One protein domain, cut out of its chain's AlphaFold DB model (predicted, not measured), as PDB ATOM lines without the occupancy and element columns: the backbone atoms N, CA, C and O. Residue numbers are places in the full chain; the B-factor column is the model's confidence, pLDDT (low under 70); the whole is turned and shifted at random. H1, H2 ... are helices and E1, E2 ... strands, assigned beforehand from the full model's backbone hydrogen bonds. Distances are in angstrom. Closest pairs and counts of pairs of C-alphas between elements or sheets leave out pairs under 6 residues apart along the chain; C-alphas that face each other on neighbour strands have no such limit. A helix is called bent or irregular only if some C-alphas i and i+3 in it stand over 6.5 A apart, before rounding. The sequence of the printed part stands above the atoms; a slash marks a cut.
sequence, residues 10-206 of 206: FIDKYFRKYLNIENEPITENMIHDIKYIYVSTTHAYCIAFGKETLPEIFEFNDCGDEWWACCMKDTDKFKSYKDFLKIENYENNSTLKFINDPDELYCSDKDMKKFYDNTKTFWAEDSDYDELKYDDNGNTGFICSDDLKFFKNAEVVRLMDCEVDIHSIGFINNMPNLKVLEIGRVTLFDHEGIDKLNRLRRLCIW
ATOM      1  N   PHE A  10       5.037  43.594 -28.748       93.62
ATOM      2  CA  PHE A  10       5.881  43.950 -29.891       93.62
ATOM      3  C   PHE A  10       5.789  45.446 -30.228       93.62
ATOM      4  O   PHE A  10       6.807  46.139 -30.271       93.62
ATOM      5  N   ILE A  11       4.565  45.970 -30.387       95.44
ATOM      6  CA  ILE A  11       4.335  47.401 -30.637       95.44
ATOM      7  C   ILE A  11       4.871  48.237 -29.469       95.44
ATOM      8  O   ILE A  11       5.594  49.202 -29.713       95.44
ATOM      9  N   ASP A  12       4.582  47.860 -28.217       95.56
ATOM     10  CA  ASP A  12       5.066  48.589 -27.035       95.56
ATOM     11  C   ASP A  12       6.600  48.676 -26.999       95.56
ATOM     12  O   ASP A  12       7.150  49.780 -26.949       95.56
ATOM     13  N   LYS A  13       7.299  47.536 -27.119       95.31
ATOM     14  CA  LYS A  13       8.771  47.459 -27.120       95.31
ATOM     15  C   LYS A  13       9.375  48.374 -28.182       95.31
ATOM     16  O   LYS A  13      10.241  49.203 -27.882       95.31
ATOM     17  N   TYR A  14       8.937  48.239 -29.431       96.81
ATOM     18  CA  TYR A  14       9.554  48.966 -30.539       96.81
ATOM     19  C   TYR A  14       9.138  50.430 -30.600       96.81
ATOM     20  O   TYR A  14       9.943  51.272 -31.008       96.81
ATOM     21  N   PHE A  15       7.951  50.778 -30.104       97.25
ATOM     22  CA  PHE A  15       7.565  52.172 -29.960       97.25
ATOM     23  C   PHE A  15       8.352  52.878 -28.846       97.25
ATOM     24  O   PHE A  15       8.828  53.997 -29.041       97.25
ATOM     25  N   ARG A  16       8.614  52.209 -27.714       97.00
ATOM     26  CA  ARG A  16       9.538  52.712 -26.678       97.00
ATOM     27  C   ARG A  16      10.944  52.941 -27.227       97.00
ATOM     28  O   ARG A  16      11.513  54.016 -27.044       97.00
ATOM     29  N   LYS A  17      11.471  51.980 -27.997       97.19
ATOM     30  CA  LYS A  17      12.770  52.092 -28.693       97.19
ATOM     31  C   LYS A  17      12.784  53.222 -29.733       97.19
ATOM     32  O   LYS A  17      13.821  53.848 -29.957       97.19
ATOM     33  N   TYR A  18      11.649  53.499 -30.373       97.06
ATOM     34  CA  TYR A  18      11.481  54.638 -31.278       97.06
ATOM     35  C   TYR A  18      11.547  55.978 -30.536       97.06
ATOM     36  O   TYR A  18      12.262  56.880 -30.970       97.06
ATOM     37  N   LEU A  19      10.845  56.085 -29.406       95.69
ATOM     38  CA  LEU A  19      10.821  57.275 -28.552       95.69
ATOM     39  C   LEU A  19      12.084  57.454 -27.697       95.69
ATOM     40  O   LEU A  19      12.282  58.534 -27.148       95.69
ATOM     41  N   ASN A  20      12.932  56.426 -27.610       96.38
ATOM     42  CA  ASN A  20      14.104  56.372 -26.737       96.38
ATOM     43  C   ASN A  20      13.737  56.521 -25.247       96.38
ATOM     44  O   ASN A  20      14.338  57.314 -24.524       96.38
ATOM     45  N   ILE A  21      12.736  55.752 -24.810       95.69
ATOM     46  CA  ILE A  21      12.280  55.669 -23.416       95.69
ATOM     47  C   ILE A  21      12.273  54.207 -22.953       95.69
ATOM     48  O   ILE A  21      12.114  53.305 -23.771       95.69
ATOM     49  N   GLU A  22      12.406  53.963 -21.649       92.19
ATOM     50  CA  GLU A  22      12.368  52.606 -21.075       92.19
ATOM     51  C   GLU A  22      11.127  52.413 -20.195       92.19
ATOM     52  O   GLU A  22      10.155  51.781 -20.605       92.19
ATOM     53  N   ASN A  23      11.124  53.027 -19.008       90.94
ATOM     54  CA  ASN A  23      10.104  52.811 -17.972       90.94
ATOM     55  C   ASN A  23       9.060  53.935 -17.889       90.94
ATOM     56  O   ASN A  23       8.177  53.915 -17.033       90.94
ATOM     57  N   GLU A  24       9.173  54.937 -18.756       93.81
ATOM     58  CA  GLU A  24       8.254  56.070 -18.778       93.81
ATOM     59  C   GLU A  24       6.905  55.659 -19.390       93.81
ATOM     60  O   GLU A  24       6.873  54.883 -20.353       93.81
ATOM     61  N   PRO A  25       5.772  56.161 -18.870       94.69
ATOM     62  CA  PRO A  25       4.476  55.936 -19.495       94.69
ATOM     63  C   PRO A  25       4.434  56.539 -20.902       94.69
ATOM     64  O   PRO A  25       4.778  57.707 -21.098       94.69
ATOM     65  N   ILE A  26       3.945  55.770 -21.872       96.25
ATOM     66  CA  ILE A  26       3.655  56.293 -23.208       96.25
ATOM     67  C   ILE A  26       2.398  57.154 -23.096       96.25
ATOM     68  O   ILE A  26       1.374  56.714 -22.573       96.25
ATOM     69  N   THR A  27       2.466  58.394 -23.572       95.62
ATOM     70  CA  THR A  27       1.346  59.343 -23.491       95.62
ATOM     71  C   THR A  27       0.791  59.671 -24.871       95.62
ATOM     72  O   THR A  27       1.498  59.575 -25.873       95.62
ATOM     73  N   GLU A  28      -0.462  60.133 -24.928       93.38
ATOM     74  CA  GLU A  28      -1.077  60.605 -26.180       93.38
ATOM     75  C   GLU A  28      -0.218  61.650 -26.913       93.38
ATOM     76  O   GLU A  28      -0.107  61.594 -28.134       93.38
ATOM     77  N   ASN A  29       0.456  62.551 -26.187       93.12
ATOM     78  CA  ASN A  29       1.331  63.567 -26.785       93.12
ATOM     79  C   ASN A  29       2.542  62.959 -27.509       93.12
ATOM     80  O   ASN A  29       2.978  63.496 -28.517       93.12
ATOM     81  N   MET A  30       3.087  61.844 -27.014       94.56
ATOM     82  CA  MET A  30       4.230  61.177 -27.651       94.56
ATOM     83  C   MET A  30       3.828  60.460 -28.946       94.56
ATOM     84  O   MET A  30       4.629  60.370 -29.875       94.56
ATOM     85  N   ILE A  31       2.590  59.960 -29.010       94.94
ATOM     86  CA  ILE A  31       2.025  59.302 -30.198       94.94
ATOM     87  C   ILE A  31       1.519  60.323 -31.221       94.94
ATOM     88  O   ILE A  31       1.520  60.044 -32.417       94.94
ATOM     89  N   HIS A  32       1.107  61.504 -30.762       93.25
ATOM     90  CA  HIS A  32       0.464  62.533 -31.575       93.25
ATOM     91  C   HIS A  32       1.228  62.867 -32.865       93.25
ATOM     92  O   HIS A  32       0.603  63.128 -33.888       93.25
ATOM     93  N   ASP A  33       2.557  62.841 -32.850       92.69
ATOM     94  CA  ASP A  33       3.349  63.254 -34.014       92.69
ATOM     95  C   ASP A  33       3.586  62.129 -35.030       92.69
ATOM     96  O   ASP A  33       4.187  62.366 -36.075       92.69
ATOM     97  N   ILE A  34       3.141  60.903 -34.748       96.50
ATOM     98  CA  ILE A  34       3.318  59.769 -35.655       96.50
ATOM     99  C   ILE A  34       2.334  59.884 -36.819       96.50
ATOM    100  O   ILE A  34       1.118  59.867 -36.631       96.50
ATOM    101  N   LYS A  35       2.884  59.959 -38.031       95.56
ATOM    102  CA  LYS A  35       2.142  60.073 -39.294       95.56
ATOM    103  C   LYS A  35       2.196  58.813 -40.146       95.56
ATOM    104  O   LYS A  35       1.362  58.653 -41.034       95.56
ATOM    105  N   TYR A  36       3.162  57.937 -39.895       93.88
ATOM    106  CA  TYR A  36       3.371  56.718 -40.664       93.88
ATOM    107  C   TYR A  36       3.493  55.504 -39.757       93.88
ATOM    108  O   TYR A  36       4.247  55.542 -38.780       93.88
ATOM    109  N   ILE A  37       2.801  54.432 -40.142       94.69
ATOM    110  CA  ILE A  37       2.924  53.106 -39.545       94.69
ATOM    111  C   ILE A  37       3.048  52.075 -40.658       94.69
ATOM    112  O   ILE A  37       2.239  52.039 -41.588       94.69
ATOM    113  N   TYR A  38       4.036  51.205 -40.520       91.25
ATOM    114  CA  TYR A  38       4.190  50.006 -41.328       91.25
ATOM    115  C   TYR A  38       4.295  48.805 -40.432       91.25
ATOM    116  O   TYR A  38       5.021  48.854 -39.443       91.25
ATOM    117  N   VAL A  39       3.601  47.749 -40.811       91.75
ATOM    118  CA  VAL A  39       3.666  46.442 -40.189       91.75
ATOM    119  C   VAL A  39       3.794  45.426 -41.314       91.75
ATOM    120  O   VAL A  39       3.059  45.516 -42.298       91.75
ATOM    121  N   SER A  40       4.731  44.492 -41.194       88.25
ATOM    122  CA  SER A  40       4.873  43.397 -42.153       88.25
ATOM    123  C   SER A  40       5.306  42.109 -41.477       88.25
ATOM    124  O   SER A  40       6.021  42.143 -40.473       88.25
ATOM    125  N   THR A  41       4.866  40.997 -42.057       86.00
ATOM    126  CA  THR A  41       5.155  39.617 -41.644       86.00
ATOM    127  C   THR A  41       5.692  38.749 -42.787       86.00
ATOM    128  O   THR A  41       5.940  37.565 -42.581       86.00
ATOM    129  N   THR A  42       5.942  39.331 -43.964       76.25
ATOM    130  CA  THR A  42       6.343  38.652 -45.216       76.25
ATOM    131  C   THR A  42       7.587  37.762 -45.079       76.25
ATOM    132  O   THR A  42       7.689  36.696 -45.687       76.25
ATOM    133  N   HIS A  43       8.563  38.180 -44.266       77.88
ATOM    134  CA  HIS A  43       9.815  37.436 -44.029       77.88
ATOM    135  C   HIS A  43      10.136  37.272 -42.544       77.88
ATOM    136  O   HIS A  43      10.654  36.247 -42.109       77.88
ATOM    137  N   ALA A  44       9.833  38.310 -41.776       84.62
ATOM    138  CA  ALA A  44       9.867  38.357 -40.330       84.62
ATOM    139  C   ALA A  44       8.940  39.492 -39.899       84.62
ATOM    140  O   ALA A  44       8.650  40.391 -40.695       84.62
ATOM    141  N   TYR A  45       8.521  39.487 -38.638       90.25
ATOM    142  CA  TYR A  45       7.769  40.610 -38.100       90.25
ATOM    143  C   TYR A  45       8.638  41.864 -38.094       90.25
ATOM    144  O   TYR A  45       9.752  41.876 -37.562       90.25
ATOM    145  N   CYS A  46       8.119  42.944 -38.661       92.56
ATOM    146  CA  CYS A  46       8.735  44.254 -38.560       92.56
ATOM    147  C   CYS A  46       7.691  45.347 -38.374       92.56
ATOM    148  O   CYS A  46       6.525  45.213 -38.753       92.56
ATOM    149  N   ILE A  47       8.137  46.443 -37.770       94.75
ATOM    150  CA  ILE A  47       7.339  47.644 -37.577       94.75
ATOM    151  C   ILE A  47       8.174  48.877 -37.886       94.75
ATOM    152  O   ILE A  47       9.342  48.959 -37.502       94.75
ATOM    153  N   ALA A  48       7.587  49.857 -38.567       93.50
ATOM    154  CA  ALA A  48       8.233  51.142 -38.788       93.50
ATOM    155  C   ALA A  48       7.330  52.309 -38.411       93.50
ATOM    156  O   ALA A  48       6.120  52.283 -38.639       93.50
ATOM    157  N   PHE A  49       7.958  53.356 -37.881       96.06
ATOM    158  CA  PHE A  49       7.299  54.599 -37.497       96.06
ATOM    159  C   PHE A  49       7.953  55.794 -38.189       96.06
ATOM    160  O   PHE A  49       9.175  55.833 -38.371       96.06
ATOM    161  N   GLY A  50       7.146  56.799 -38.528       94.62
ATOM    162  CA  GLY A  50       7.613  58.066 -39.089       94.62
ATOM    163  C   GLY A  50       6.779  59.247 -38.602       94.62
ATOM    164  O   GLY A  50       5.569  59.122 -38.406       94.62
ATOM    165  N   LYS A  51       7.434  60.397 -38.407       94.75
ATOM    166  CA  LYS A  51       6.790  61.668 -38.013       94.75
ATOM    167  C   LYS A  51       6.559  62.617 -39.182       94.75
ATOM    168  O   LYS A  51       5.719  63.511 -39.113       94.75
ATOM    169  N   GLU A  52       7.314  62.434 -40.256       89.25
ATOM    170  CA  GLU A  52       7.221  63.283 -41.431       89.25
ATOM    171  C   GLU A  52       6.044  62.884 -42.313       89.25
ATOM    172  O   GLU A  52       5.624  61.727 -42.359       89.25
ATOM    173  N   THR A  53       5.522  63.858 -43.056       81.94
ATOM    174  CA  THR A  53       4.551  63.568 -44.110       81.94
ATOM    175  C   THR A  53       5.294  62.906 -45.273       81.94
ATOM    176  O   THR A  53       6.085  63.541 -45.990       81.94
ATOM    177  N   LEU A  54       5.059  61.606 -45.429       75.62
ATOM    178  CA  LEU A  54       5.645  60.796 -46.490       75.62
ATOM    179  C   LEU A  54       4.910  61.014 -47.823       75.62
ATOM    180  O   LEU A  54       3.784  61.518 -47.826       75.62
ATOM    181  N   PRO A  55       5.554  60.705 -48.965       69.44
ATOM    182  CA  PRO A  55       4.893  60.716 -50.265       69.44
ATOM    183  C   PRO A  55       3.614  59.875 -50.271       69.44
ATOM    184  O   PRO A  55       3.544  58.820 -49.645       69.44
ATOM    185  N   GLU A  56       2.605  60.342 -51.003       64.44
ATOM    186  CA  GLU A  56       1.327  59.630 -51.132       64.44
ATOM    187  C   GLU A  56       1.425  58.408 -52.047       64.44
ATOM    188  O   GLU A  56       0.608  57.499 -51.928       64.44
ATOM    189  N   ILE A  57       2.417  58.390 -52.943       64.69
ATOM    190  CA  ILE A  57       2.744  57.278 -53.834       64.69
ATOM    191  C   ILE A  57       4.121  56.776 -53.425       64.69
ATOM    192  O   ILE A  57       5.087  57.536 -53.431       64.69
ATOM    193  N   PHE A  58       4.184  55.508 -53.046       61.28
ATOM    194  CA  PHE A  58       5.423  54.824 -52.727       61.28
ATOM    195  C   PHE A  58       5.287  53.328 -53.025       61.28
ATOM    196  O   PHE A  58       4.180  52.792 -52.979       61.28
ATOM    197  N   GLU A  59       6.400  52.700 -53.388       56.22
ATOM    198  CA  GLU A  59       6.483  51.372 -53.997       56.22
ATOM    199  C   GLU A  59       7.801  50.718 -53.554       56.22
ATOM    200  O   GLU A  59       8.886  51.162 -53.926       56.22
ATOM    201  N   PHE A  60       7.733  49.721 -52.674       52.22
ATOM    202  CA  PHE A  60       8.935  49.083 -52.141       52.22
ATOM    203  C   PHE A  60       9.577  48.172 -53.182       52.22
ATOM    204  O   PHE A  60       8.943  47.237 -53.651       52.22
ATOM    205  N   ASN A  61      10.864  48.380 -53.459       43.22
ATOM    206  CA  ASN A  61      11.635  47.522 -54.364       43.22
ATOM    207  C   ASN A  61      11.780  46.060 -53.870       43.22
ATOM    208  O   ASN A  61      12.277  45.234 -54.631       43.22
ATOM    209  N   ASP A  62      11.402  45.738 -52.623       47.94
ATOM    210  CA  ASP A  62      11.556  44.414 -51.998       47.94
ATOM    211  C   ASP A  62      10.238  43.662 -51.713       47.94
ATOM    212  O   ASP A  62      10.288  42.566 -51.162       47.94
ATOM    213  N   CYS A  63       9.083  44.165 -52.168       48.97
ATOM    214  CA  CYS A  63       7.756  43.534 -52.008       48.97
ATOM    215  C   CYS A  63       7.500  42.292 -52.908       48.97
ATOM    216  O   CYS A  63       6.369  41.970 -53.247       48.97
ATOM    217  N   GLY A  64       8.535  41.555 -53.328       49.41
ATOM    218  CA  GLY A  64       8.358  40.235 -53.961       49.41
ATOM    219  C   GLY A  64       7.591  40.239 -55.292       49.41
ATOM    220  O   GLY A  64       8.030  40.872 -56.237       49.41
ATOM    221  N   ASP A  65       6.518  39.458 -55.402       48.44
ATOM    222  CA  ASP A  65       5.597  39.286 -56.539       48.44
ATOM    223  C   ASP A  65       4.261  40.045 -56.349       48.44
ATOM    224  O   ASP A  65       3.337  39.926 -57.158       48.44
ATOM    225  N   GLU A  66       4.196  40.907 -55.329       50.44
ATOM    226  CA  GLU A  66       3.088  41.811 -54.982       50.44
ATOM    227  C   GLU A  66       2.994  43.013 -55.949       50.44
ATOM    228  O   GLU A  66       2.798  44.149 -55.539       50.44
ATOM    229  N   TRP A  67       3.186  42.795 -57.256       50.81
ATOM    230  CA  TRP A  67       3.358  43.865 -58.255       50.81
ATOM    231  C   TRP A  67       2.156  44.108 -59.158       50.81
ATOM    232  O   TRP A  67       2.161  45.062 -59.940       50.81
ATOM    233  N   TRP A  68       1.112  43.283 -59.094       51.41
ATOM    234  CA  TRP A  68      -0.074  43.570 -59.892       51.41
ATOM    235  C   TRP A  68      -0.924  44.646 -59.230       51.41
ATOM    236  O   TRP A  68      -1.683  44.358 -58.317       51.41
ATOM    237  N   ALA A  69      -0.750  45.881 -59.705       55.03
ATOM    238  CA  ALA A  69      -1.545  47.071 -59.427       55.03
ATOM    239  C   ALA A  69      -2.920  46.781 -58.800       55.03
ATOM    240  O   ALA A  69      -3.905  46.569 -59.500       55.03
ATOM    241  N   CYS A  70      -2.973  46.821 -57.468       71.31
ATOM    242  CA  CYS A  70      -4.206  46.714 -56.699       71.31
ATOM    243  C   CYS A  70      -4.430  47.969 -55.840       71.31
ATOM    244  O   CYS A  70      -4.762  47.864 -54.665       71.31
ATOM    245  N   CYS A  71      -4.214  49.172 -56.389       81.19
ATOM    246  CA  CYS A  71      -4.346  50.431 -55.647       81.19
ATOM    247  C   CYS A  71      -5.382  51.380 -56.258       81.19
ATOM    248  O   CYS A  71      -5.155  51.988 -57.300       81.19
ATOM    249  N   MET A  72      -6.488  51.617 -55.559       85.56
ATOM    250  CA  MET A  72      -7.474  52.617 -55.952       85.56
ATOM    251  C   MET A  72      -7.137  54.002 -55.396       85.56
ATOM    252  O   MET A  72      -6.946  54.165 -54.189       85.56
ATOM    253  N   LYS A  73      -7.131  55.013 -56.270       86.81
ATOM    254  CA  LYS A  73      -7.021  56.431 -55.901       86.81
ATOM    255  C   LYS A  73      -8.377  57.097 -55.686       86.81
ATOM    256  O   LYS A  73      -9.352  56.764 -56.374       86.81
ATOM    257  N   ASP A  74      -8.365  58.087 -54.796       88.44
ATOM    258  CA  ASP A  74      -9.457  59.021 -54.509       88.44
ATOM    259  C   ASP A  74     -10.767  58.273 -54.263       88.44
ATOM    260  O   ASP A  74     -11.730  58.367 -55.026       88.44
ATOM    261  N   THR A  75     -10.782  57.432 -53.226       91.25
ATOM    262  CA  THR A  75     -11.951  56.602 -52.918       91.25
ATOM    263  C   THR A  75     -13.140  57.430 -52.420       91.25
ATOM    264  O   THR A  75     -14.266  56.935 -52.408       91.25
ATOM    265  N   ASP A  76     -12.914  58.700 -52.080       91.06
ATOM    266  CA  ASP A  76     -13.927  59.709 -51.757       91.06
ATOM    267  C   ASP A  76     -14.805  60.122 -52.939       91.06
ATOM    268  O   ASP A  76     -15.904  60.645 -52.737       91.06
ATOM    269  N   LYS A  77     -14.399  59.803 -54.175       92.94
ATOM    270  CA  LYS A  77     -15.273  59.935 -55.350       92.94
ATOM    271  C   LYS A  77     -16.465  58.973 -55.316       92.94
ATOM    272  O   LYS A  77     -17.456  59.200 -56.014       92.94
ATOM    273  N   PHE A  78     -16.380  57.899 -54.530       93.75
ATOM    274  CA  PHE A  78     -17.439  56.908 -54.385       93.75
ATOM    275  C   PHE A  78     -18.357  57.251 -53.210       93.75
ATOM    276  O   PHE A  78     -17.915  57.635 -52.128       93.75
ATOM    277  N   LYS A  79     -19.667  57.060 -53.389       93.44
ATOM    278  CA  LYS A  79     -20.642  57.342 -52.323       93.44
ATOM    279  C   LYS A  79     -20.560  56.310 -51.206       93.44
ATOM    280  O   LYS A  79     -20.884  56.621 -50.063       93.44
ATOM    281  N   SER A  80     -20.162  55.089 -51.543       94.88
ATOM    282  CA  SER A  80     -20.056  53.961 -50.629       94.88
ATOM    283  C   SER A  80     -18.894  53.058 -51.023       94.88
ATOM    284  O   SER A  80     -18.569  52.940 -52.204       94.88
ATOM    285  N   TYR A  81     -18.330  52.335 -50.053       94.31
ATOM    286  CA  TYR A  81     -17.362  51.271 -50.336       94.31
ATOM    287  C   TYR A  81     -17.913  50.239 -51.331       94.31
ATOM    288  O   TYR A  81     -17.169  49.714 -52.147       94.31
ATOM    289  N   LYS A  82     -19.232  49.997 -51.317       95.69
ATOM    290  CA  LYS A  82     -19.909  49.043 -52.211       95.69
ATOM    291  C   LYS A  82     -19.826  49.421 -53.692       95.69
ATOM    292  O   LYS A  82     -20.105  48.576 -54.534       95.69
ATOM    293  N   ASP A  83     -19.478  50.668 -54.005       94.50
ATOM    294  CA  ASP A  83     -19.345  51.132 -55.387       94.50
ATOM    295  C   ASP A  83     -18.025  50.661 -56.026       94.50
ATOM    296  O   ASP A  83     -17.911  50.647 -57.249       94.50
ATOM    297  N   PHE A  84     -17.028  50.281 -55.215       93.12
ATOM    298  CA  PHE A  84     -15.691  49.917 -55.699       93.12
ATOM    299  C   PHE A  84     -15.072  48.687 -55.025       93.12
ATOM    300  O   PHE A  84     -14.104  48.142 -55.553       93.12
ATOM    301  N   LEU A  85     -15.638  48.209 -53.915       93.81
ATOM    302  CA  LEU A  85     -15.212  47.009 -53.199       93.81
ATOM    303  C   LEU A  85     -16.319  45.964 -53.129       93.81
ATOM    304  O   LEU A  85     -17.494  46.259 -52.900       93.81
ATOM    305  N   LYS A  86     -15.891  44.711 -53.222       94.50
ATOM    306  CA  LYS A  86     -16.647  43.517 -52.883       94.50
ATOM    307  C   LYS A  86     -16.016  42.881 -51.645       94.50
ATOM    308  O   LYS A  86     -14.796  42.818 -51.528       94.50
ATOM    309  N   ILE A  87     -16.867  42.393 -50.749       94.88
ATOM    310  CA  ILE A  87     -16.460  41.528 -49.640       94.88
ATOM    311  C   ILE A  87     -16.665  40.084 -50.097       94.88
ATOM    312  O   ILE A  87     -17.780  39.707 -50.478       94.88
ATOM    313  N   GLU A  88     -15.602  39.287 -50.087       93.31
ATOM    314  CA  GLU A  88     -15.671  37.851 -50.350       93.31
ATOM    315  C   GLU A  88     -15.702  37.121 -49.012       93.31
ATOM    316  O   GLU A  88     -14.794  37.263 -48.202       93.31
ATOM    317  N   ASN A  89     -16.797  36.404 -48.746       93.38
ATOM    318  CA  ASN A  89     -17.001  35.716 -47.476       93.38
ATOM    319  C   ASN A  89     -16.624  34.241 -47.614       93.38
ATOM    320  O   ASN A  89     -17.008  33.582 -48.584       93.38
ATOM    321  N   TYR A  90     -15.953  33.738 -46.593       89.75
ATOM    322  CA  TYR A  90     -15.645  32.337 -46.352       89.75
ATOM    323  C   TYR A  90     -16.349  31.894 -45.061       89.75
ATOM    324  O   TYR A  90     -17.090  32.667 -44.457       89.75
ATOM    325  N   GLU A  91     -16.153  30.643 -44.644       88.25
ATOM    326  CA  GLU A  91     -16.894  30.045 -43.523       88.25
ATOM    327  C   GLU A  91     -16.813  30.877 -42.231       88.25
ATOM    328  O   GLU A  91     -17.839  31.108 -41.600       88.25
ATOM    329  N   ASN A  92     -15.622  31.385 -41.893       86.12
ATOM    330  CA  ASN A  92     -15.376  32.123 -40.646       86.12
ATOM    331  C   ASN A  92     -14.687  33.481 -40.850       86.12
ATOM    332  O   ASN A  92     -14.316  34.134 -39.878       86.12
ATOM    333  N   ASN A  93     -14.455  33.902 -42.094       90.69
ATOM    334  CA  ASN A  93     -13.705  35.119 -42.384       90.69
ATOM    335  C   ASN A  93     -14.086  35.731 -43.733       90.69
ATOM    336  O   ASN A  93     -14.922  35.200 -44.466       90.69
ATOM    337  N   SER A  94     -13.491  36.874 -44.048       92.94
ATOM    338  CA  SER A  94     -13.708  37.575 -45.302       92.94
ATOM    339  C   SER A  94     -12.460  38.292 -45.794       92.94
ATOM    340  O   SER A  94     -11.597  38.687 -45.013       92.94
ATOM    341  N   THR A  95     -12.393  38.489 -47.104       91.62
ATOM    342  CA  THR A  95     -11.373  39.305 -47.764       91.62
ATOM    343  C   THR A  95     -12.036  40.440 -48.538       91.62
ATOM    344  O   THR A  95     -13.241  40.424 -48.826       91.62
ATOM    345  N   LEU A  96     -11.251  41.469 -48.850       91.62
ATOM    346  CA  LEU A  96     -11.687  42.595 -49.666       91.62
ATOM    347  C   LEU A  96     -11.143  42.433 -51.080       91.62
ATOM    348  O   LEU A  96     -10.017  41.988 -51.273       91.62
ATOM    349  N   LYS A  97     -11.931  42.833 -52.074       90.25
ATOM    350  CA  LYS A  97     -11.510  42.827 -53.473       90.25
ATOM    351  C   LYS A  97     -12.076  44.032 -54.203       90.25
ATOM    352  O   LYS A  97     -13.235  44.390 -53.989       90.25
ATOM    353  N   PHE A  98     -11.300  44.641 -55.095       89.56
ATOM    354  CA  PHE A  98     -11.839  45.667 -55.984       89.56
ATOM    355  C   PHE A  98     -12.818  45.068 -56.999       89.56
ATOM    356  O   PHE A  98     -12.623  43.964 -57.505       89.56
ATOM    357  N   ILE A  99     -13.899  45.798 -57.285       90.38
ATOM    358  CA  ILE A  99     -14.888  45.393 -58.297       90.38
ATOM    359  C   ILE A  99     -14.308  45.537 -59.710       90.38
ATOM    360  O   ILE A  99     -14.583  44.702 -60.567       90.38
ATOM    361  N   ASN A 100     -13.518  46.588 -59.934       81.69
ATOM    362  CA  ASN A 100     -12.817  46.856 -61.186       81.69
ATOM    363  C   ASN A 100     -11.313  46.872 -60.926       81.69
ATOM    364  O   ASN A 100     -10.896  47.288 -59.842       81.69
ATOM    365  N   ASP A 101     -10.530  46.490 -61.931       72.25
ATOM    366  CA  ASP A 101      -9.074  46.574 -61.858       72.25
ATOM    367  C   ASP A 101      -8.664  48.037 -61.614       72.25
ATOM    368  O   ASP A 101      -9.124  48.936 -62.331       72.25
ATOM    369  N   PRO A 102      -7.884  48.315 -60.560       71.38
ATOM    370  CA  PRO A 102      -7.439  49.667 -60.276       71.38
ATOM    371  C   PRO A 102      -6.323  50.107 -61.233       71.38
ATOM    372  O   PRO A 102      -5.723  49.303 -61.941       71.38
ATOM    373  N   ASP A 103      -6.049  51.412 -61.249       66.88
ATOM    374  CA  ASP A 103      -5.012  51.990 -62.102       66.88
ATOM    375  C   ASP A 103      -3.610  51.490 -61.711       66.88
ATOM    376  O   ASP A 103      -3.281  51.372 -60.527       66.88
ATOM    377  N   GLU A 104      -2.747  51.297 -62.712       63.12
ATOM    378  CA  GLU A 104      -1.313  51.105 -62.490       63.12
ATOM    379  C   GLU A 104      -0.694  52.378 -61.904       63.12
ATOM    380  O   GLU A 104      -0.825  53.479 -62.454       63.12
ATOM    381  N   LEU A 105      -0.002  52.229 -60.777       63.84
ATOM    382  CA  LEU A 105       0.695  53.315 -60.104       63.84
ATOM    383  C   LEU A 105       2.185  53.027 -60.074       63.84
ATOM    384  O   LEU A 105       2.589  51.966 -59.627       63.84
ATOM    385  N   TYR A 106       2.968  54.021 -60.481       61.97
ATOM    386  CA  TYR A 106       4.423  53.981 -60.434       61.97
ATOM    387  C   TYR A 106       4.919  54.987 -59.396       61.97
ATOM    388  O   TYR A 106       4.500  56.152 -59.398       61.97
ATOM    389  N   CYS A 107       5.812  54.552 -58.520       66.94
ATOM    390  CA  CYS A 107       6.560  55.419 -57.623       66.94
ATOM    391  C   CYS A 107       7.874  55.865 -58.265       66.94
ATOM    392  O   CYS A 107       8.465  55.166 -59.085       66.94
ATOM    393  N   SER A 108       8.374  57.032 -57.857       68.94
ATOM    394  CA  SER A 108       9.732  57.440 -58.204       68.94
ATOM    395  C   SER A 108      10.750  56.976 -57.153       68.94
ATOM    396  O   SER A 108      10.487  57.024 -55.952       68.94
ATOM    397  N   ASP A 109      11.980  56.661 -57.572       73.38
ATOM    398  CA  ASP A 109      13.102  56.367 -56.656       73.38
ATOM    399  C   ASP A 109      13.300  57.448 -55.577       73.38
ATOM    400  O   ASP A 109      13.733  57.182 -54.452       73.38
ATOM    401  N   LYS A 110      12.970  58.701 -55.909       77.62
ATOM    402  CA  LYS A 110      13.059  59.841 -54.994       77.62
ATOM    403  C   LYS A 110      12.067  59.721 -53.837       77.62
ATOM    404  O   LYS A 110      12.418  60.065 -52.706       77.62
ATOM    405  N   ASP A 111      10.853  59.261 -54.113       75.69
ATOM    406  CA  ASP A 111       9.820  59.068 -53.099       75.69
ATOM    407  C   ASP A 111      10.197  57.913 -52.168       75.69
ATOM    408  O   ASP A 111      10.097  58.055 -50.946       75.69
ATOM    409  N   MET A 112      10.778  56.841 -52.717       75.19
ATOM    410  CA  MET A 112      11.331  55.738 -51.924       75.19
ATOM    411  C   MET A 112      12.505  56.147 -51.054       75.19
ATOM    412  O   MET A 112      12.564  55.803 -49.874       75.19
ATOM    413  N   LYS A 113      13.428  56.949 -51.582       80.00
ATOM    414  CA  LYS A 113      14.509  57.485 -50.758       80.00
ATOM    415  C   LYS A 113      13.954  58.327 -49.606       80.00
ATOM    416  O   LYS A 113      14.367  58.154 -48.463       80.00
ATOM    417  N   LYS A 114      12.992  59.212 -49.890       80.06
ATOM    418  CA  LYS A 114      12.350  60.031 -48.856       80.06
ATOM    419  C   LYS A 114      11.659  59.153 -47.812       80.06
ATOM    420  O   LYS A 114      11.708  59.485 -46.634       80.06
ATOM    421  N   PHE A 115      11.049  58.048 -48.221       79.44
ATOM    422  CA  PHE A 115      10.489  57.071 -47.300       79.44
ATOM    423  C   PHE A 115      11.552  56.532 -46.319       79.44
ATOM    424  O   PHE A 115      11.393  56.674 -45.103       79.44
ATOM    425  N   TYR A 116      12.655  55.980 -46.832       81.00
ATOM    426  CA  TYR A 116      13.704  55.378 -46.001       81.00
ATOM    427  C   TYR A 116      14.415  56.398 -45.107       81.00
ATOM    428  O   TYR A 116      14.743  56.095 -43.966       81.00
ATOM    429  N   ASP A 117      14.610  57.625 -45.595       86.38
ATOM    430  CA  ASP A 117      15.259  58.692 -44.829       86.38
ATOM    431  C   ASP A 117      14.415  59.153 -43.622       86.38
ATOM    432  O   ASP A 117      14.955  59.728 -42.678       86.38
ATOM    433  N   ASN A 118      13.090  58.954 -43.658       88.00
ATOM    434  CA  ASN A 118      12.148  59.549 -42.700       88.00
ATOM    435  C   ASN A 118      11.369  58.525 -41.864       88.00
ATOM    436  O   ASN A 118      10.496  58.899 -41.072       88.00
ATOM    437  N   THR A 119      11.683  57.241 -42.015       90.50
ATOM    438  CA  THR A 119      11.101  56.165 -41.215       90.50
ATOM    439  C   THR A 119      12.178  55.405 -40.469       90.50
ATOM    440  O   THR A 119      13.323  55.301 -40.905       90.50
ATOM    441  N   LYS A 120      11.822  54.890 -39.291       94.69
ATOM    442  CA  LYS A 120      12.697  54.015 -38.516       94.69
ATOM    443  C   LYS A 120      12.035  52.656 -38.404       94.69
ATOM    444  O   LYS A 120      11.012  52.532 -37.732       94.69
ATOM    445  N   THR A 121      12.635  51.676 -39.068       92.88
ATOM    446  CA  THR A 121      12.180  50.285 -39.087       92.88
ATOM    447  C   THR A 121      12.874  49.484 -37.999       92.88
ATOM    448  O   THR A 121      14.075  49.631 -37.762       92.88
ATOM    449  N   PHE A 122      12.109  48.615 -37.360       95.19
ATOM    450  CA  PHE A 122      12.581  47.641 -36.402       95.19
ATOM    451  C   PHE A 122      12.126  46.255 -36.827       95.19
ATOM    452  O   PHE A 122      10.968  46.061 -37.187       95.19
ATOM    453  N   TRP A 123      13.051  45.310 -36.765       94.75
ATOM    454  CA  TRP A 123      12.806  43.902 -37.033       94.75
ATOM    455  C   TRP A 123      12.702  43.165 -35.710       94.75
ATOM    456  O   TRP A 123      13.424  43.512 -34.773       94.75
ATOM    457  N   ALA A 124      11.819  42.174 -35.649       93.19
ATOM    458  CA  ALA A 124      11.741  41.267 -34.522       93.19
ATOM    459  C   ALA A 124      13.086  40.572 -34.294       93.19
ATOM    460  O   ALA A 124      13.760  40.144 -35.231       93.19
ATOM    461  N   GLU A 125      13.456  40.473 -33.027       93.88
ATOM    462  CA  GLU A 125      14.592  39.706 -32.536       93.88
ATOM    463  C   GLU A 125      14.086  38.315 -32.116       93.88
ATOM    464  O   GLU A 125      12.904  38.159 -31.814       93.88
ATOM    465  N   ASP A 126      14.959  37.304 -32.053       90.94
ATOM    466  CA  ASP A 126      14.561  35.933 -31.677       90.94
ATOM    467  C   ASP A 126      13.785  35.889 -30.348       90.94
ATOM    468  O   ASP A 126      12.787  35.186 -30.225       90.94
ATOM    469  N   SER A 127      14.193  36.717 -29.381       91.44
ATOM    470  CA  SER A 127      13.550  36.827 -28.068       91.44
ATOM    471  C   SER A 127      12.145  37.430 -28.102       91.44
ATOM    472  O   SER A 127      11.410  37.308 -27.126       91.44
ATOM    473  N   ASP A 128      11.744  38.088 -29.191       91.50
ATOM    474  CA  ASP A 128      10.377  38.588 -29.329       91.50
ATOM    475  C   ASP A 128       9.381  37.459 -29.624       91.50
ATOM    476  O   ASP A 128       8.197  37.595 -29.325       91.50
ATOM    477  N   TYR A 129       9.859  36.340 -30.174       89.00
ATOM    478  CA  TYR A 129       9.039  35.162 -30.453       89.00
ATOM    479  C   TYR A 129       8.871  34.250 -29.233       89.00
ATOM    480  O   TYR A 129       8.044  33.331 -29.255       89.00
ATOM    481  N   ASP A 130       9.634  34.498 -28.165       86.06
ATOM    482  CA  ASP A 130       9.536  33.736 -26.929       86.06
ATOM    483  C   ASP A 130       8.118  33.859 -26.353       86.06
ATOM    484  O   ASP A 130       7.531  34.936 -26.266       86.06
ATOM    485  N   GLU A 131       7.559  32.725 -25.931       80.12
ATOM    486  CA  GLU A 131       6.217  32.628 -25.340       80.12
ATOM    487  C   GLU A 131       5.038  32.941 -26.279       80.12
ATOM    488  O   GLU A 131       3.895  32.943 -25.804       80.12
ATOM    489  N   LEU A 132       5.260  33.140 -27.586       83.44
ATOM    490  CA  LEU A 132       4.156  33.236 -28.542       83.44
ATOM    491  C   LEU A 132       3.348  31.940 -28.558       83.44
ATOM    492  O   LEU A 132       3.880  30.829 -28.637       83.44
ATOM    493  N   LYS A 133       2.029  32.092 -28.469       81.06
ATOM    494  CA  LYS A 133       1.075  30.989 -28.525       81.06
ATOM    495  C   LYS A 133       0.007  31.337 -29.535       81.06
ATOM    496  O   LYS A 133      -0.534  32.434 -29.499       81.06
ATOM    497  N   TYR A 134      -0.291  30.369 -30.383       83.12
ATOM    498  CA  TYR A 134      -1.429  30.438 -31.278       83.12
ATOM    499  C   TYR A 134      -2.713  30.276 -30.460       83.12
ATOM    500  O   TYR A 134      -2.798  29.368 -29.625       83.12
ATOM    501  N   ASP A 135      -3.682  31.160 -30.674       82.75
ATOM    502  CA  ASP A 135      -5.051  30.945 -30.217       82.75
ATOM    503  C   ASP A 135      -5.784  29.936 -31.124       82.75
ATOM    504  O   ASP A 135      -5.228  29.423 -32.100       82.75
ATOM    505  N   ASP A 136      -7.044  29.637 -30.802       78.81
ATOM    506  CA  ASP A 136      -7.857  28.672 -31.557       78.81
ATOM    507  C   ASP A 136      -8.124  29.101 -33.016       78.81
ATOM    508  O   ASP A 136      -8.530  28.274 -33.833       78.81
ATOM    509  N   ASN A 137      -7.883  30.373 -33.356       73.56
ATOM    510  CA  ASN A 137      -8.024  30.923 -34.704       73.56
ATOM    511  C   ASN A 137      -6.682  31.007 -35.451       73.56
ATOM    512  O   ASN A 137      -6.658  31.436 -36.602       73.56
ATOM    513  N   GLY A 138      -5.582  30.577 -34.823       76.75
ATOM    514  CA  GLY A 138      -4.245  30.669 -35.396       76.75
ATOM    515  C   GLY A 138      -3.592  32.042 -35.229       76.75
ATOM    516  O   GLY A 138      -2.578  32.287 -35.877       76.75
ATOM    517  N   ASN A 139      -4.112  32.904 -34.350       81.94
ATOM    518  CA  ASN A 139      -3.518  34.212 -34.095       81.94
ATOM    519  C   ASN A 139      -2.396  34.082 -33.077       81.94
ATOM    520  O   ASN A 139      -2.568  33.431 -32.044       81.94
ATOM    521  N   THR A 140      -1.270  34.749 -33.309       84.38
ATOM    522  CA  THR A 140      -0.166  34.739 -32.337       84.38
ATOM    523  C   THR A 140      -0.357  35.789 -31.245       84.38
ATOM    524  O   THR A 140       0.250  35.704 -30.175       84.38
ATOM    525  N   GLY A 141      -1.193  36.799 -31.517       83.56
ATOM    526  CA  GLY A 141      -1.387  37.960 -30.648       83.56
ATOM    527  C   GLY A 141      -0.154  38.862 -30.586       83.56
ATOM    528  O   GLY A 141      -0.079  39.756 -29.737       83.56
ATOM    529  N   PHE A 142       0.824  38.628 -31.463       89.75
ATOM    530  CA  PHE A 142       2.070  39.371 -31.494       89.75
ATOM    531  C   PHE A 142       1.808  40.811 -31.934       89.75
ATOM    532  O   PHE A 142       2.256  41.763 -31.279       89.75
ATOM    533  N   ILE A 143       0.947  40.975 -32.940       90.31
ATOM    534  CA  ILE A 143       0.321  42.244 -33.306       90.31
ATOM    535  C   ILE A 143      -1.185  42.206 -33.002       90.31
ATOM    536  O   ILE A 143      -1.870  41.214 -33.203       90.31
ATOM    537  N   CYS A 144      -1.720  43.318 -32.509       91.44
ATOM    538  CA  CYS A 144      -3.132  43.525 -32.247       91.44
ATOM    539  C   CYS A 144      -3.558  44.752 -33.046       91.44
ATOM    540  O   CYS A 144      -3.145  45.870 -32.736       91.44
ATOM    541  N   SER A 145      -4.391  44.568 -34.073       91.00
ATOM    542  CA  SER A 145      -4.838  45.676 -34.937       91.00
ATOM    543  C   SER A 145      -5.505  46.810 -34.148       91.00
ATOM    544  O   SER A 145      -5.415  47.984 -34.503       91.00
ATOM    545  N   ASP A 146      -6.119  46.461 -33.023       93.00
ATOM    546  CA  ASP A 146      -6.827  47.356 -32.122       93.00
ATOM    547  C   ASP A 146      -5.905  48.392 -31.444       93.00
ATOM    548  O   ASP A 146      -6.362  49.459 -31.041       93.00
ATOM    549  N   ASP A 147      -4.599  48.119 -31.358       95.94
ATOM    550  CA  ASP A 147      -3.591  49.066 -30.865       95.94
ATOM    551  C   ASP A 147      -3.305  50.196 -31.856       95.94
ATOM    552  O   ASP A 147      -2.908  51.297 -31.462       95.94
ATOM    553  N   LEU A 148      -3.559  49.977 -33.149       96.06
ATOM    554  CA  LEU A 148      -3.330  50.997 -34.169       96.06
ATOM    555  C   LEU A 148      -4.222  52.227 -33.938       96.06
ATOM    556  O   LEU A 148      -3.841  53.345 -34.279       96.06
ATOM    557  N   LYS A 149      -5.370  52.072 -33.264       95.75
ATOM    558  CA  LYS A 149      -6.304  53.173 -32.969       95.75
ATOM    559  C   LYS A 149      -5.689  54.317 -32.156       95.75
ATOM    560  O   LYS A 149      -6.237  55.420 -32.143       95.75
ATOM    561  N   PHE A 150      -4.583  54.069 -31.451       96.94
ATOM    562  CA  PHE A 150      -3.900  55.095 -30.668       96.94
ATOM    563  C   PHE A 150      -3.190  56.132 -31.552       96.94
ATOM    564  O   PHE A 150      -3.036  57.283 -31.143       96.94
ATOM    565  N   PHE A 151      -2.840  55.778 -32.790       96.88
ATOM    566  CA  PHE A 151      -2.144  56.645 -33.739       96.88
ATOM    567  C   PHE A 151      -3.118  57.514 -34.549       96.88
ATOM    568  O   PHE A 151      -3.196  57.443 -35.774       96.88
ATOM    569  N   LYS A 152      -3.880  58.366 -33.857       95.88
ATOM    570  CA  LYS A 152      -4.977  59.175 -34.433       95.88
ATOM    571  C   LYS A 152      -4.540  60.113 -35.573       95.88
ATOM    572  O   LYS A 152      -5.354  60.468 -36.426       95.88
ATOM    573  N   ASN A 153      -3.269  60.515 -35.585       96.31
ATOM    574  CA  ASN A 153      -2.681  61.399 -36.595       96.31
ATOM    575  C   ASN A 153      -1.926  60.666 -37.708       96.31
ATOM    576  O   ASN A 153      -1.356  61.331 -38.573       96.31
ATOM    577  N   ALA A 154      -1.957  59.331 -37.720       96.19
ATOM    578  CA  ALA A 154      -1.419  58.567 -38.830       96.19
ATOM    579  C   ALA A 154      -2.129  58.976 -40.129       96.19
ATOM    580  O   ALA A 154      -3.355  58.931 -40.235       96.19
ATOM    581  N   GLU A 155      -1.337  59.390 -41.114       94.56
ATOM    582  CA  GLU A 155      -1.791  59.686 -42.470       94.56
ATOM    583  C   GLU A 155      -1.680  58.449 -43.367       94.56
ATOM    584  O   GLU A 155      -2.419  58.320 -44.345       94.56
ATOM    585  N   VAL A 156      -0.773  57.533 -43.022       91.69
ATOM    586  CA  VAL A 156      -0.468  56.325 -43.787       91.69
ATOM    587  C   VAL A 156      -0.354  55.133 -42.842       91.69
ATOM    588  O   VAL A 156       0.419  55.169 -41.880       91.69
ATOM    589  N   VAL A 157      -1.094  54.071 -43.151       93.81
ATOM    590  CA  VAL A 157      -0.977  52.763 -42.497       93.81
ATOM    591  C   VAL A 157      -0.796  51.696 -43.563       93.81
ATOM    592  O   VAL A 157      -1.528  51.660 -44.551       93.81
ATOM    593  N   ARG A 158       0.174  50.816 -43.346       89.69
ATOM    594  CA  ARG A 158       0.449  49.674 -44.214       89.69
ATOM    595  C   ARG A 158       0.572  48.407 -43.396       89.69
ATOM    596  O   ARG A 158       1.319  48.395 -42.419       89.69
ATOM    597  N   LEU A 159      -0.120  47.371 -43.833       91.19
ATOM    598  CA  LEU A 159      -0.157  46.058 -43.205       91.19
ATOM    599  C   LEU A 159       0.154  45.037 -44.300       91.19
ATOM    600  O   LEU A 159      -0.716  44.803 -45.127       91.19
ATOM    601  N   MET A 160       1.380  44.518 -44.378       86.88
ATOM    602  CA  MET A 160       1.805  43.594 -45.444       86.88
ATOM    603  C   MET A 160       1.920  42.163 -44.918       86.88
ATOM    604  O   MET A 160       2.563  41.925 -43.896       86.88
ATOM    605  N   ASP A 161       1.280  41.226 -45.608       85.44
ATOM    606  CA  ASP A 161       1.164  39.804 -45.259       85.44
ATOM    607  C   ASP A 161       0.638  39.490 -43.853       85.44
ATOM    608  O   ASP A 161       0.894  38.420 -43.298       85.44
ATOM    609  N   CYS A 162      -0.116  40.410 -43.256       84.75
ATOM    610  CA  CYS A 162      -0.493  40.359 -41.844       84.75
ATOM    611  C   CYS A 162      -1.673  39.410 -41.540       84.75
ATOM    612  O   CYS A 162      -2.420  39.649 -40.587       84.75
ATOM    613  N   GLU A 163      -1.848  38.340 -42.321       85.69
ATOM    614  CA  GLU A 163      -3.017  37.446 -42.279       85.69
ATOM    615  C   GLU A 163      -3.187  36.716 -40.951       85.69
ATOM    616  O   GLU A 163      -4.284  36.252 -40.662       85.69
ATOM    617  N   VAL A 164      -2.106  36.611 -40.174       84.88
ATOM    618  CA  VAL A 164      -2.035  35.858 -38.917       84.88
ATOM    619  C   VAL A 164      -2.534  36.658 -37.715       84.88
ATOM    620  O   VAL A 164      -3.013  36.062 -36.765       84.88
ATOM    621  N   ASP A 165      -2.387  37.984 -37.711       87.44
ATOM    622  CA  ASP A 165      -2.625  38.794 -36.504       87.44
ATOM    623  C   ASP A 165      -3.587  39.972 -36.732       87.44
ATOM    624  O   ASP A 165      -4.142  40.545 -35.784       87.44
ATOM    625  N   ILE A 166      -3.791  40.383 -37.984       89.25
ATOM    626  CA  ILE A 166      -4.697  41.476 -38.324       89.25
ATOM    627  C   ILE A 166      -5.986  40.873 -38.876       89.25
ATOM    628  O   ILE A 166      -6.036  40.425 -40.017       89.25
ATOM    629  N   HIS A 167      -7.056  40.942 -38.080       90.81
ATOM    630  CA  HIS A 167      -8.377  40.413 -38.462       90.81
ATOM    631  C   HIS A 167      -9.510  41.430 -38.425       90.81
ATOM    632  O   HIS A 167     -10.674  41.096 -38.634       90.81
ATOM    633  N   SER A 168      -9.179  42.688 -38.162       93.06
ATOM    634  CA  SER A 168     -10.125  43.794 -38.216       93.06
ATOM    635  C   SER A 168      -9.387  45.063 -38.587       93.06
ATOM    636  O   SER A 168      -8.268  45.308 -38.120       93.06
ATOM    637  N   ILE A 169     -10.049  45.895 -39.386       95.62
ATOM    638  CA  ILE A 169      -9.603  47.250 -39.705       95.62
ATOM    639  C   ILE A 169     -10.371  48.313 -38.913       95.62
ATOM    640  O   ILE A 169     -10.230  49.498 -39.198       95.62
ATOM    641  N   GLY A 170     -11.131  47.932 -37.877       96.75
ATOM    642  CA  GLY A 170     -11.940  48.850 -37.066       96.75
ATOM    643  C   GLY A 170     -11.154  50.017 -36.449       96.75
ATOM    644  O   GLY A 170     -11.721  51.086 -36.194       96.75
ATOM    645  N   PHE A 171      -9.830  49.883 -36.303       96.06
ATOM    646  CA  PHE A 171      -8.934  50.957 -35.865       96.06
ATOM    647  C   PHE A 171      -9.064  52.240 -36.702       96.06
ATOM    648  O   PHE A 171      -8.897  53.337 -36.159       96.06
ATOM    649  N   ILE A 172      -9.436  52.141 -37.987       97.00
ATOM    650  CA  ILE A 172      -9.600  53.309 -38.865       97.00
ATOM    651  C   ILE A 172     -10.704  54.251 -38.386       97.00
ATOM    652  O   ILE A 172     -10.638  55.454 -38.646       97.00
ATOM    653  N   ASN A 173     -11.671  53.768 -37.602       97.25
ATOM    654  CA  ASN A 173     -12.675  54.628 -36.972       97.25
ATOM    655  C   ASN A 173     -12.051  55.702 -36.062       97.25
ATOM    656  O   ASN A 173     -12.650  56.757 -35.869       97.25
ATOM    657  N   ASN A 174     -10.831  55.473 -35.566       96.88
ATOM    658  CA  ASN A 174     -10.089  56.388 -34.698       96.88
ATOM    659  C   ASN A 174      -8.970  57.156 -35.423       96.88
ATOM    660  O   ASN A 174      -8.235  57.902 -34.783       96.88
ATOM    661  N   MET A 175      -8.845  57.007 -36.745       96.81
ATOM    662  CA  MET A 175      -7.818  57.671 -37.553       96.81
ATOM    663  C   MET A 175      -8.449  58.673 -38.531       96.81
ATOM    664  O   MET A 175      -8.581  58.383 -39.721       96.81
ATOM    665  N   PRO A 176      -8.883  59.858 -38.061       95.69
ATOM    666  CA  PRO A 176      -9.527  60.855 -38.919       95.69
ATOM    667  C   PRO A 176      -8.603  61.410 -40.012       95.69
ATOM    668  O   PRO A 176      -9.099  61.894 -41.024       95.69
ATOM    669  N   ASN A 177      -7.283  61.329 -39.819       94.75
ATOM    670  CA  ASN A 177      -6.282  61.859 -40.744       94.75
ATOM    671  C   ASN A 177      -5.747  60.817 -41.738       94.75
ATOM    672  O   ASN A 177      -4.903  61.163 -42.564       94.75
ATOM    673  N   LEU A 178      -6.235  59.572 -41.680       95.50
ATOM    674  CA  LEU A 178      -5.784  58.497 -42.558       95.50
ATOM    675  C   LEU A 178      -6.149  58.805 -44.013       95.50
ATOM    676  O   LEU A 178      -7.323  58.944 -44.354       95.50
ATOM    677  N   LYS A 179      -5.131  58.881 -44.869       92.50
ATOM    678  CA  LYS A 179      -5.249  59.145 -46.311       92.50
ATOM    679  C   LYS A 179      -4.899  57.919 -47.137       92.50
ATOM    680  O   LYS A 179      -5.478  57.737 -48.204       92.50
ATOM    681  N   VAL A 180      -3.949  57.119 -46.666       90.38
ATOM    682  CA  VAL A 180      -3.453  55.932 -47.359       90.38
ATOM    683  C   VAL A 180      -3.598  54.730 -46.444       90.38
ATOM    684  O   VAL A 180      -3.067  54.733 -45.333       90.38
ATOM    685  N   LEU A 181      -4.286  53.704 -46.931       92.69
ATOM    686  CA  LEU A 181      -4.317  52.395 -46.297       92.69
ATOM    687  C   LEU A 181      -3.866  51.348 -47.305       92.69
ATOM    688  O   LEU A 181      -4.382  51.297 -48.420       92.69
ATOM    689  N   GLU A 182      -2.925  50.509 -46.905       89.31
ATOM    690  CA  GLU A 182      -2.510  49.364 -47.704       89.31
ATOM    691  C   GLU A 182      -2.649  48.087 -46.888       89.31
ATOM    692  O   GLU A 182      -2.185  48.014 -45.749       89.31
ATOM    693  N   ILE A 183      -3.327  47.114 -47.482       88.88
ATOM    694  CA  ILE A 183      -3.751  45.872 -46.853       88.88
ATOM    695  C   ILE A 183      -3.238  44.734 -47.733       88.88
ATOM    696  O   ILE A 183      -3.838  44.452 -48.761       88.88
ATOM    697  N   GLY A 184      -2.126  44.115 -47.365       85.12
ATOM    698  CA  GLY A 184      -1.607  42.918 -48.011       85.12
ATOM    699  C   GLY A 184      -1.919  41.682 -47.185       85.12
ATOM    700  O   GLY A 184      -1.576  41.647 -46.003       85.12
ATOM    701  N   ARG A 185      -2.610  40.716 -47.801       82.31
ATOM    702  CA  ARG A 185      -3.097  39.459 -47.216       82.31
ATOM    703  C   ARG A 185      -3.600  39.645 -45.792       82.31
ATOM    704  O   ARG A 185      -2.957  39.266 -44.823       82.31
ATOM    705  N   VAL A 186      -4.758  40.275 -45.654       83.75
ATOM    706  CA  VAL A 186      -5.436  40.425 -44.362       83.75
ATOM    707  C   VAL A 186      -6.760  39.682 -44.419       83.75
ATOM    708  O   VAL A 186      -7.549  39.868 -45.346       83.75
ATOM    709  N   THR A 187      -7.012  38.875 -43.392       87.81
ATOM    710  CA  THR A 187      -8.205  38.035 -43.283       87.81
ATOM    711  C   THR A 187      -9.126  38.602 -42.212       87.81
ATOM    712  O   THR A 187      -8.840  38.485 -41.025       87.81
ATOM    713  N   LEU A 188     -10.238  39.217 -42.615       92.69
ATOM    714  CA  LEU A 188     -11.135  39.953 -41.722       92.69
ATOM    715  C   LEU A 188     -12.196  39.046 -41.080       92.69
ATOM    716  O   LEU A 188     -12.951  38.379 -41.790       92.69
ATOM    717  N   PHE A 189     -12.310  39.073 -39.752       92.69
ATOM    718  CA  PHE A 189     -13.365  38.385 -38.986       92.69
ATOM    719  C   PHE A 189     -14.597  39.264 -38.739       92.69
ATOM    720  O   PHE A 189     -15.676  38.756 -38.438       92.69
ATOM    721  N   ASP A 190     -14.457  40.578 -38.905       93.69
ATOM    722  CA  ASP A 190     -15.548  41.543 -38.850       93.69
ATOM    723  C   ASP A 190     -15.434  42.579 -39.975       93.69
ATOM    724  O   ASP A 190     -14.461  42.630 -40.728       93.69
ATOM    725  N   HIS A 191     -16.472  43.402 -40.113       95.44
ATOM    726  CA  HIS A 191     -16.566  44.442 -41.141       95.44
ATOM    727  C   HIS A 191     -16.457  45.853 -40.554       95.44
ATOM    728  O   HIS A 191     -16.885  46.823 -41.187       95.44
ATOM    729  N   GLU A 192     -15.915  45.992 -39.339       96.38
ATOM    730  CA  GLU A 192     -15.798  47.297 -38.700       96.38
ATOM    731  C   GLU A 192     -14.864  48.220 -39.486       96.38
ATOM    732  O   GLU A 192     -13.755  47.862 -39.873       96.38
ATOM    733  N   GLY A 193     -15.325  49.449 -39.730       95.88
ATOM    734  CA  GLY A 193     -14.555  50.474 -40.427       95.88
ATOM    735  C   GLY A 193     -14.561  50.366 -41.954       95.88
ATOM    736  O   GLY A 193     -14.153  51.325 -42.605       95.88
ATOM    737  N   ILE A 194     -15.061  49.282 -42.565       96.44
ATOM    738  CA  ILE A 194     -15.122  49.156 -44.039       96.44
ATOM    739  C   ILE A 194     -15.847  50.355 -44.679       96.44
ATOM    740  O   ILE A 194     -15.457  50.834 -45.745       96.44
ATOM    741  N   ASP A 195     -16.859  50.905 -44.002       95.88
ATOM    742  CA  ASP A 195     -17.582  52.102 -44.437       95.88
ATOM    743  C   ASP A 195     -16.708  53.359 -44.536       95.88
ATOM    744  O   ASP A 195     -17.095  54.298 -45.220       95.88
ATOM    745  N   LYS A 196     -15.535  53.382 -43.893       96.56
ATOM    746  CA  LYS A 196     -14.559  54.478 -43.949       96.56
ATOM    747  C   LYS A 196     -13.570  54.354 -45.097       96.56
ATOM    748  O   LYS A 196     -12.826  55.300 -45.338       96.56
ATOM    749  N   LEU A 197     -13.538  53.231 -45.812       95.81
ATOM    750  CA  LEU A 197     -12.599  53.038 -46.917       95.81
ATOM    751  C   LEU A 197     -12.870  53.974 -48.099       95.81
ATOM    752  O   LEU A 197     -11.978  54.174 -48.915       95.81
ATOM    753  N   ASN A 198     -14.056  54.587 -48.174       94.31
ATOM    754  CA  ASN A 198     -14.439  55.582 -49.180       94.31
ATOM    755  C   ASN A 198     -14.031  57.025 -48.819       94.31
ATOM    756  O   ASN A 198     -14.661  57.964 -49.281       94.31
ATOM    757  N   ARG A 199     -13.049  57.236 -47.938       94.38
ATOM    758  CA  ARG A 199     -12.534  58.584 -47.610       94.38
ATOM    759  C   ARG A 199     -11.030  58.722 -47.837       94.38
ATOM    760  O   ARG A 199     -10.416  59.696 -47.408       94.38
ATOM    761  N   LEU A 200     -10.427  57.692 -48.418       93.12
ATOM    762  CA  LEU A 200      -8.991  57.562 -48.564       93.12
ATOM    763  C   LEU A 200      -8.562  58.197 -49.884       93.12
ATOM    764  O   LEU A 200      -9.199  58.025 -50.920       93.12
ATOM    765  N   ARG A 201      -7.419  58.875 -49.866       89.19
ATOM    766  CA  ARG A 201      -6.738  59.267 -51.105       89.19
ATOM    767  C   ARG A 201      -6.203  58.048 -51.841       89.19
ATOM    768  O   ARG A 201      -6.111  58.063 -53.065       89.19
ATOM    769  N   ARG A 202      -5.850  56.990 -51.105       88.06
ATOM    770  CA  ARG A 202      -5.399  55.728 -51.684       88.06
ATOM    771  C   ARG A 202      -5.764  54.535 -50.806       88.06
ATOM    772  O   ARG A 202      -5.532  54.558 -49.598       88.06
ATOM    773  N   LEU A 203      -6.285  53.492 -51.437       90.06
ATOM    774  CA  LEU A 203      -6.481  52.177 -50.841       90.06
ATOM    775  C   LEU A 203      -5.781  51.139 -51.706       90.06
ATOM    776  O   LEU A 203      -6.088  51.060 -52.891       90.06
ATOM    777  N   CYS A 204      -4.899  50.335 -51.124       86.06
ATOM    778  CA  CYS A 204      -4.315  49.176 -51.794       86.06
ATOM    779  C   CYS A 204      -4.735  47.884 -51.090       86.06
ATOM    780  O   CYS A 204      -4.755  47.856 -49.859       86.06
ATOM    781  N   ILE A 205      -5.089  46.846 -51.852       85.88
ATOM    782  CA  ILE A 205      -5.530  45.546 -51.318       85.88
ATOM    783  C   ILE A 205      -4.837  44.414 -52.079       85.88
ATOM    784  O   ILE A 205      -4.962  44.376 -53.296       85.88
ATOM    785  N   TRP A 206      -4.183  43.484 -51.383       77.88
ATOM    786  CA  TRP A 206      -3.488  42.330 -51.965       77.88
ATOM    787  C   TRP A 206      -3.965  41.018 -51.357       77.88
ATOM    788  O   TRP A 206      -4.129  40.980 -50.114       77.88
TER     789      TRP A 206
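This is residues 10 to 206 of the 206 residues of an uncharacterized protein of Piromyces finnis (UniProt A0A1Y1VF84). A wall of seven strands curls through 83 degrees, with H1 over E2 and E6 and, beyond the bulging side, H4, H5 and H6 in a curved row. From E7 to E9 the chain winds in stacked strand-helix turns; residues 51 to 70 run along the hollow side, and the hairpin E4 E5 sits near E9. The printed part has 197 residues, with elements in the order H1 H2 E1 E2 E3 E4 E5 H3 E6 H4 E7 H5 E8 H6 E9. The mixed sheet runs E3 E9 E8 E7 E1 E2 E6; the class is mixed, helices and strands, with 82 residues in named elements, under half. The whole is compact, with a radius of gyration of the C-alphas of 16.4 A and spans of 48 by 43 by 32 A.

H1, residues 10 to 19, begins at C-alpha 10 (5.881, 43.950, -29.891) and is 14.3 A long. H2 is residues 28 to 31, E1 36 to 40, E2 46 to 50, 13.9 A, and E3 71 to 73. E4 is residues 85 to 89, E5 94 to 98, H3 109 to 118, 14.3 A, and E6 119 to 123. H4 is residues 145 to 150, E7 156 to 160, H5 170 to 174, E8 180 to 183 and H6 194 to 199. H6 is only just irregular, with C-alphas 195 and 198 6.7 A apart. E9, residues 202 to 205, ends at C-alpha 205 (-5.530, 45.546, -51.318).

E7 is parallel to E1, with N 39 and O 158 at 2.9 A, and to E8, with N 159 and O 182 at 2.9 A. E8 and E9 are parallel, with N 183 and O 204 at 2.9 A. Antiparallel are the hairpin E1 E2, N 48 and O 38 at 2.9 A; E2 and E6, N 122 and O 47 at 2.8 A; E3 and E9, N 72 and O 203 at 2.8 A; and the hairpin E4 E5, N 86 and O 97 at 2.8 A. E7, H5, E8 and E8, H6, E9 are strand-helix-strand units, parallel neighbour strands with a helix between, and E6, H4, E7 is a split one, with E1 and E2 between its strands; their crossovers are right-handed. H1 is on one face of the sheet, two layers, at a height over the sheet of 9.2 A; its closest C-alphas to E6 are those of Tyr 14 and Phe 122, 6.7 A. H3 only grazes the sheet, with residues 115 to 118. H4 and H5 touch, the closest C-alphas being those of Lys 149 and Phe 171, 4.5 A. H5 and H6 only just touch, with 3 pairs of C-alphas within 8 A, the closest being Ile 172 and Lys 196, 7.2 A. H2 and H4 are close but not clearly touching, the closest C-alphas being those of Ile 31 and Phe 150, 7.3 A. In H1 and H3 every O i to N i+4 pair is within hydrogen-bond range; H4 has 0 of 2, H5 0 of 1 and H6 0 of 2, beside O i to N i+3 counts of 2 of 3, 2 of 2 and 2 of 3, and H2 is too short for an O i to N i+4 pair.

The two C-alphas farthest apart, those of Asn 23 and Asn 100, are 49.3 A apart. The printed part has no cut; the long links are E2 to E3, E3 to E4 and E6 to H4. The model's pLDDT is under 70 at residues 55 to 69 and 103 to 108.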